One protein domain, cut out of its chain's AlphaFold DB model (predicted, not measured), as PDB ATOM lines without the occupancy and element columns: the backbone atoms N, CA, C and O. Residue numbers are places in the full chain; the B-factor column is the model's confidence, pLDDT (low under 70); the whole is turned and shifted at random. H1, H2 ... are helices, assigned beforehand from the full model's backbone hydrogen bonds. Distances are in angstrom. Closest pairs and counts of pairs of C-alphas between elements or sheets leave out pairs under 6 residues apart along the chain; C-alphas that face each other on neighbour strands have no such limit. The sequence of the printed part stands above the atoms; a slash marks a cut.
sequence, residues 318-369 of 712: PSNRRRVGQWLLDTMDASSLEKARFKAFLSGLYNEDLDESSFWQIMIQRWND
ATOM      1  N   PRO A 318     206.749 215.323 265.215       79.12
ATOM      2  CA  PRO A 318     206.799 213.866 265.050       79.12
ATOM      3  C   PRO A 318     206.293 213.410 263.671       79.12
ATOM      4  O   PRO A 318     206.752 212.400 263.139       79.12
ATOM      5  N   SER A 319     205.422 214.197 263.024       81.56
ATOM      6  CA  SER A 319     204.944 213.916 261.666       81.56
ATOM      7  C   SER A 319     206.056 214.000 260.615       81.56
ATOM      8  O   SER A 319     206.109 213.155 259.720       81.56
ATOM      9  N   ASN A 320     206.974 214.963 260.736       79.62
ATOM     10  CA  ASN A 320     208.102 215.086 259.812       79.62
ATOM     11  C   ASN A 320     209.111 213.958 260.028       79.62
ATOM     12  O   ASN A 320     209.559 213.361 259.051       79.62
ATOM     13  N   ARG A 321     209.411 213.608 261.287       81.38
ATOM     14  CA  ARG A 321     210.306 212.487 261.605       81.38
ATOM     15  C   ARG A 321     209.758 211.159 261.079       81.38
ATOM     16  O   ARG A 321     210.512 210.426 260.449       81.38
ATOM     17  N   ARG A 322     208.452 210.893 261.227       85.38
ATOM     18  CA  ARG A 322     207.797 209.729 260.600       85.38
ATOM     19  C   ARG A 322     207.921 209.745 259.082       85.38
ATOM     20  O   ARG A 322     208.243 208.722 258.493       85.38
ATOM     21  N   ARG A 323     207.679 210.891 258.435       84.88
ATOM     22  CA  ARG A 323     207.761 211.005 256.971       84.88
ATOM     23  C   ARG A 323     209.182 210.767 256.458       84.88
ATOM     24  O   ARG A 323     209.348 210.088 255.451       84.88
ATOM     25  N   VAL A 324     210.188 211.296 257.152       84.38
ATOM     26  CA  VAL A 324     211.607 211.075 256.833       84.38
ATOM     27  C   VAL A 324     212.009 209.624 257.105       84.38
ATOM     28  O   VAL A 324     212.667 209.018 256.266       84.38
ATOM     29  N   GLY A 325     211.570 209.046 258.226       89.19
ATOM     30  CA  GLY A 325     211.790 207.636 258.553       89.19
ATOM     31  C   GLY A 325     211.192 206.705 257.500       89.19
ATOM     32  O   GLY A 325     211.887 205.823 257.007       89.19
ATOM     33  N   GLN A 326     209.951 206.960 257.077       91.62
ATOM     34  CA  GLN A 326     209.306 206.204 256.006       91.62
ATOM     35  C   GLN A 326     210.058 206.351 254.680       91.62
ATOM     36  O   GLN A 326     210.365 205.350 254.050       91.62
ATOM     37  N   TRP A 327     210.424 207.576 254.291       93.12
ATOM     38  CA  TRP A 327     211.181 207.813 253.059       93.12
ATOM     39  C   TRP A 327     212.536 207.086 253.048       93.12
ATOM     40  O   TRP A 327     212.926 206.521 252.027       93.12
ATOM     41  N   LEU A 328     213.241 207.051 254.183       92.56
ATOM     42  CA  LEU A 328     214.483 206.288 254.338       92.56
ATOM     43  C   LEU A 328     214.250 204.778 254.208       92.56
ATOM     44  O   LEU A 328     215.013 204.110 253.510       92.56
ATOM     45  N   LEU A 329     213.205 204.244 254.850       94.31
ATOM     46  CA  LEU A 329     212.838 202.828 254.743       94.31
ATOM     47  C   LEU A 329     212.490 202.455 253.294       94.31
ATOM     48  O   LEU A 329     213.039 201.481 252.783       94.31
ATOM     49  N   ASP A 330     211.680 203.270 252.613       94.25
ATOM     50  CA  ASP A 330     211.302 203.072 251.209       94.25
ATOM     51  C   ASP A 330     212.531 203.115 250.283       94.25
ATOM     52  O   ASP A 330     212.659 202.313 249.360       94.25
ATOM     53  N   THR A 331     213.473 204.028 250.545       93.19
ATOM     54  CA  THR A 331     214.703 204.165 249.747       93.19
ATOM     55  C   THR A 331     215.606 202.939 249.884       93.19
ATOM     56  O   THR A 331     216.161 202.467 248.891       93.19
ATOM     57  N   MET A 332     215.749 202.393 251.094       94.62
ATOM     58  CA  MET A 332     216.525 201.168 251.317       94.62
ATOM     59  C   MET A 332     215.828 199.920 250.776       94.62
ATOM     60  O   MET A 332     216.507 198.976 250.377       94.62
ATOM     61  N   ASP A 333     214.494 199.890 250.764       94.19
ATOM     62  CA  ASP A 333     213.745 198.778 250.177       94.19
ATOM     63  C   ASP A 333     213.875 198.785 248.646       94.19
ATOM     64  O   ASP A 333     214.120 197.752 248.025       94.19
ATOM     65  N   ALA A 334     213.834 199.977 248.040       93.69
ATOM     66  CA  ALA A 334     213.992 200.162 246.601       93.69
ATOM     67  C   ALA A 334     215.439 199.985 246.098       93.69
ATOM     68  O   ALA A 334     215.640 199.616 244.940       93.69
ATOM     69  N   SER A 335     216.454 200.257 246.930       96.50
ATOM     70  CA  SER A 335     217.871 200.229 246.539       96.50
ATOM     71  C   SER A 335     218.667 199.173 247.306       96.50
ATOM     72  O   SER A 335     219.087 199.375 248.448       96.50
ATOM     73  N   SER A 336     218.969 198.058 246.634       94.50
ATOM     74  CA  SER A 336     219.810 196.985 247.182       94.50
ATOM     75  C   SER A 336     221.233 197.444 247.522       94.50
ATOM     76  O   SER A 336     221.835 196.922 248.461       94.50
ATOM     77  N   LEU A 337     221.762 198.443 246.805       93.19
ATOM     78  CA  LEU A 337     223.088 199.011 247.054       93.19
ATOM     79  C   LEU A 337     223.124 199.820 248.355       93.19
ATOM     80  O   LEU A 337     224.014 199.612 249.179       93.19
ATOM     81  N   GLU A 338     222.161 200.726 248.547       93.56
ATOM     82  CA  GLU A 338     222.086 201.534 249.772       93.56
ATOM     83  C   GLU A 338     221.853 200.645 250.990       93.56
ATOM     84  O   GLU A 338     222.527 200.774 252.011       93.56
ATOM     85  N   LYS A 339     220.989 199.642 250.837       96.56
ATOM     86  CA  LYS A 339     220.769 198.598 251.830       96.56
ATOM     87  C   LYS A 339     222.044 197.832 252.186       96.56
ATOM     88  O   LYS A 339     222.340 197.676 253.368       96.56
ATOM     89  N   ALA A 340     222.830 197.389 251.202       95.00
ATOM     90  CA  ALA A 340     224.087 196.680 251.445       95.00
ATOM     91  C   ALA A 340     225.117 197.560 252.176       95.00
ATOM     92  O   ALA A 340     225.772 197.094 253.109       95.00
ATOM     93  N   ARG A 341     225.222 198.844 251.806       93.81
ATOM     94  CA  ARG A 341     226.095 199.819 252.479       93.81
ATOM     95  C   ARG A 341     225.693 200.031 253.934       93.81
ATOM     96  O   ARG A 341     226.540 199.958 254.822       93.81
ATOM     97  N   PHE A 342     224.404 200.253 254.184       94.81
ATOM     98  CA  PHE A 342     223.894 200.476 255.536       94.81
ATOM     99  C   PHE A 342     224.020 199.222 256.404       94.81
ATOM    100  O   PHE A 342     224.393 199.305 257.572       94.81
ATOM    101  N   LYS A 343     223.777 198.046 255.820       95.94
ATOM    102  CA  LYS A 343     223.970 196.755 256.479       95.94
ATOM    103  C   LYS A 343     225.431 196.530 256.868       95.94
ATOM    104  O   LYS A 343     225.686 196.202 258.019       95.94
ATOM    105  N   ALA A 344     226.383 196.793 255.969       93.56
ATOM    106  CA  ALA A 344     227.813 196.704 256.275       93.56
ATOM    107  C   ALA A 344     228.226 197.669 257.401       93.56
ATOM    108  O   ALA A 344     228.991 197.299 258.291       93.56
ATOM    109  N   PHE A 345     227.673 198.885 257.402       94.69
ATOM    110  CA  PHE A 345     227.891 199.857 258.471       94.69
ATOM    111  C   PHE A 345     227.362 199.364 259.829       94.69
ATOM    112  O   PHE A 345     228.074 199.442 260.829       94.69
ATOM    113  N   LEU A 346     226.141 198.819 259.876       94.06
ATOM    114  CA  LEU A 346     225.571 198.268 261.110       94.06
ATOM    115  C   LEU A 346     226.319 197.012 261.576       94.06
ATOM    116  O   LEU A 346     226.602 196.898 262.765       94.06
ATOM    117  N   SER A 347     226.718 196.124 260.665       93.94
ATOM    118  CA  SER A 347     227.561 194.969 260.995       93.94
ATOM    119  C   SER A 347     228.893 195.386 261.615       93.94
ATOM    120  O   SER A 347     229.323 194.778 262.592       93.94
ATOM    121  N   GLY A 348     229.502 196.477 261.138       92.12
ATOM    122  CA  GLY A 348     230.703 197.047 261.755       92.12
ATOM    123  C   GLY A 348     230.475 197.620 263.160       92.12
ATOM    124  O   GLY A 348     231.388 197.602 263.980       92.12
ATOM    125  N   LEU A 349     229.268 198.109 263.467       92.69
ATOM    126  CA  LEU A 349     228.930 198.640 264.793       92.69
ATOM    127  C   LEU A 349     228.598 197.545 265.811       92.69
ATOM    128  O   LEU A 349     228.966 197.672 266.978       92.69
ATOM    129  N   TYR A 350     227.893 196.498 265.383       92.19
ATOM    130  CA  TYR A 350     227.451 195.417 266.267       92.19
ATOM    131  C   TYR A 350     228.416 194.223 266.301       92.19
ATOM    132  O   TYR A 350     228.266 193.366 267.163       92.19
ATOM    133  N   ASN A 351     229.436 194.191 265.430       90.44
ATOM    134  CA  ASN A 351     230.360 193.061 265.242       90.44
ATOM    135  C   ASN A 351     229.649 191.725 264.952       90.44
ATOM    136  O   ASN A 351     230.187 190.656 265.239       90.44
ATOM    137  N   GLU A 352     228.445 191.787 264.388       91.56
ATOM    138  CA  GLU A 352     227.617 190.631 264.061       91.56
ATOM    139  C   GLU A 352     227.152 190.732 262.602       91.56
ATOM    140  O   GLU A 352     226.802 191.810 262.100       91.56
ATOM    141  N   ASP A 353     227.150 189.595 261.905       94.12
ATOM    142  CA  ASP A 353     226.524 189.482 260.592       94.12
ATOM    143  C   ASP A 353     225.011 189.563 260.789       94.12
ATOM    144  O   ASP A 353     224.367 188.605 261.220       94.12
ATOM    145  N   LEU A 354     224.436 190.731 260.503       95.81
ATOM    146  CA  LEU A 354     223.000 190.921 260.619       95.81
ATOM    147  C   LEU A 354     222.309 190.129 259.518       95.81
ATOM    148  O   LEU A 354     222.510 190.373 258.324       95.81
ATOM    149  N   ASP A 355     221.452 189.196 259.905       96.38
ATOM    150  CA  ASP A 355     220.513 188.624 258.961       96.38
ATOM    151  C   ASP A 355     219.514 189.696 258.498       96.38
ATOM    152  O   ASP A 355     219.397 190.802 259.035       96.38
ATOM    153  N   GLU A 356     218.828 189.388 257.408       95.62
ATOM    154  CA  GLU A 356     217.928 190.330 256.759       95.62
ATOM    155  C   GLU A 356     216.789 190.782 257.689       95.62
ATOM    156  O   GLU A 356     216.416 191.954 257.699       95.62
ATOM    157  N   SER A 357     216.292 189.869 258.527       96.31
ATOM    158  CA  SER A 357     215.238 190.160 259.495       96.31
ATOM    159  C   SER A 357     215.716 191.094 260.609       96.31
ATOM    160  O   SER A 357     215.034 192.080 260.901       96.31
ATOM    161  N   SER A 358     216.890 190.843 261.205       95.12
ATOM    162  CA  SER A 358     217.417 191.709 262.270       95.12
ATOM    163  C   SER A 358     217.758 193.100 261.747       95.12
ATOM    164  O   SER A 358     217.510 194.088 262.438       95.12
ATOM    165  N   PHE A 359     218.258 193.207 260.509       95.94
ATOM    166  CA  PHE A 359     218.504 194.497 259.860       95.94
ATOM    167  C   PHE A 359     217.232 195.358 259.802       95.94
ATOM    168  O   PHE A 359     217.228 196.489 260.298       95.94
ATOM    169  N   TRP A 360     216.136 194.823 259.253       96.12
ATOM    170  CA  TRP A 360     214.879 195.571 259.165       96.12
ATOM    171  C   TRP A 360     214.273 195.853 260.529       96.12
ATOM    172  O   TRP A 360     213.752 196.944 260.738       96.12
ATOM    173  N   GLN A 361     214.380 194.921 261.474       94.94
ATOM    174  CA  GLN A 361     213.882 195.129 262.828       94.94
ATOM    175  C   GLN A 361     214.586 196.308 263.507       94.94
ATOM    176  O   GLN A 361     213.913 197.167 264.075       94.94
ATOM    177  N   ILE A 362     215.911 196.410 263.378       93.06
ATOM    178  CA  ILE A 362     216.690 197.533 263.917       93.06
ATOM    179  C   ILE A 362     216.327 198.844 263.214       93.06
ATOM    180  O   ILE A 362     216.163 199.866 263.883       93.06
ATOM    181  N   MET A 363     216.172 198.839 261.886       92.44
ATOM    182  CA  MET A 363     215.818 200.054 261.143       92.44
ATOM    183  C   MET A 363     214.407 200.543 261.478       92.44
ATOM    184  O   MET A 363     214.223 201.724 261.768       92.44
ATOM    185  N   ILE A 364     213.425 199.642 261.505       92.12
ATOM    186  CA  ILE A 364     212.041 199.951 261.880       92.12
ATOM    187  C   ILE A 364     211.999 200.452 263.321       92.12
ATOM    188  O   ILE A 364     211.415 201.500 263.569       92.12
ATOM    189  N   GLN A 365     212.653 199.763 264.259       91.62
ATOM    190  CA  GLN A 365     212.675 200.169 265.662       91.62
ATOM    191  C   GLN A 365     213.286 201.566 265.826       91.62
ATOM    192  O   GLN A 365     212.681 202.452 266.419       91.62
ATOM    193  N   ARG A 366     214.450 201.819 265.225       87.88
ATOM    194  CA  ARG A 366     215.164 203.092 265.387       87.88
ATOM    195  C   ARG A 366     214.423 204.290 264.789       87.88
ATOM    196  O   ARG A 366     214.515 205.396 265.330       87.88
ATOM    197  N   TRP A 367     213.721 204.093 263.675       85.69
ATOM    198  CA  TRP A 367     213.050 205.178 262.956       85.69
ATOM    199  C   TRP A 367     211.569 205.338 263.308       85.69
ATOM    200  O   TRP A 367     211.062 206.454 263.190       85.69
ATOM    201  N   ASN A 368     210.908 204.291 263.814       84.06
ATOM    202  CA  ASN A 368     209.517 204.356 264.274       84.06
ATOM    203  C   ASN A 368     209.362 204.545 265.792       84.06
ATOM    204  O   ASN A 368     208.266 204.907 266.222       84.06
ATOM    205  N   ASP A 369     210.412 204.370 266.606       81.75
ATOM    206  CA  ASP A 369     210.346 204.673 268.042       81.75
ATOM    207  C   ASP A 369     210.297 206.195 268.279       81.75
ATOM    208  O   ASP A 369     211.304 206.890 268.465       81.75
TER     209      ASP A 369
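What this domain is: This is residues 318 to 369 of the 712 residues of an uncharacterized protein of Mytilinidion resinicola (UniProt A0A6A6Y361). The longest helix, H1, meets H2 at a corner by their link, and H3 folds back so that its later residues, 363 to 368, pack side by side with H1, running opposite ways to it. H2 and H3 are about perpendicular and come close, but the contacts among the three helices are few. The printed part has 52 residues, with three named helices in the order H1, H2, H3 and no named strand; the class is all helix. The whole is compact, with a radius of gyration of the C-alphas of 11.2 A, and its C-alphas span 33 by 22 by 16 A, only just elongated.

How they stand to each other: H1, residues 318 to 334, touches both H2, residues 336 to 350, and H3, residues 356 to 368. H1 and H3 touch with 8 pairs of C-alphas within 8 A, and H3 touches H1 with residues 363 to 368 alone. Their closest C-alphas are those of Gly 325 and Trp 367, 5.2 A apart. The two helices run opposite ways at a shallow tilt of 21 degrees, and their centres are 12.2 A apart. H1 and H2 touch only at the corner by their link, H1 with residues 331 to 333 alone and H2 with residues 338 to 339 alone. Their closest C-alphas are those of Met 332 and Lys 339, 5.0 A apart. They run opposite ways at a steep tilt of 69 degrees, only just short of about perpendicular, with centres 17.1 A apart. H2 and H3 are close but not clearly touching: their closest C-alphas, those of Lys 343 and Phe 359, are 6.8 A apart. Their lines stand about perpendicular, at 85 degrees. In H1, H2 and H3 every pair of backbone O of residue i and N of residue i+4 is within hydrogen-bond range.

Where its parts are: H1 begins at C-alpha 318 (206.799, 213.866, 265.050) and measures 24.1 A from first to last C-alpha, over 17 residues. H2, 15 residues, begins at C-alpha 336 (219.810, 196.985, 247.182) and measures 20.6 A. H3, 13 residues, measures 18.0 A and ends at C-alpha 368 (209.517, 204.356, 264.274).

The domain as a whole: The two C-alphas farthest apart are those of Ser 319 and Asn 351, at 33.1 A, while the first and last printed C-alphas, those of Pro 318 and Asp 369, are 10.3 A apart. The printed part has no cut. Both links are tight, with 1 residue between H1 and H2 and 5 residues between H2 and H3. The mean pLDDT of the printed part is 91.6, and no printed residue is under 70.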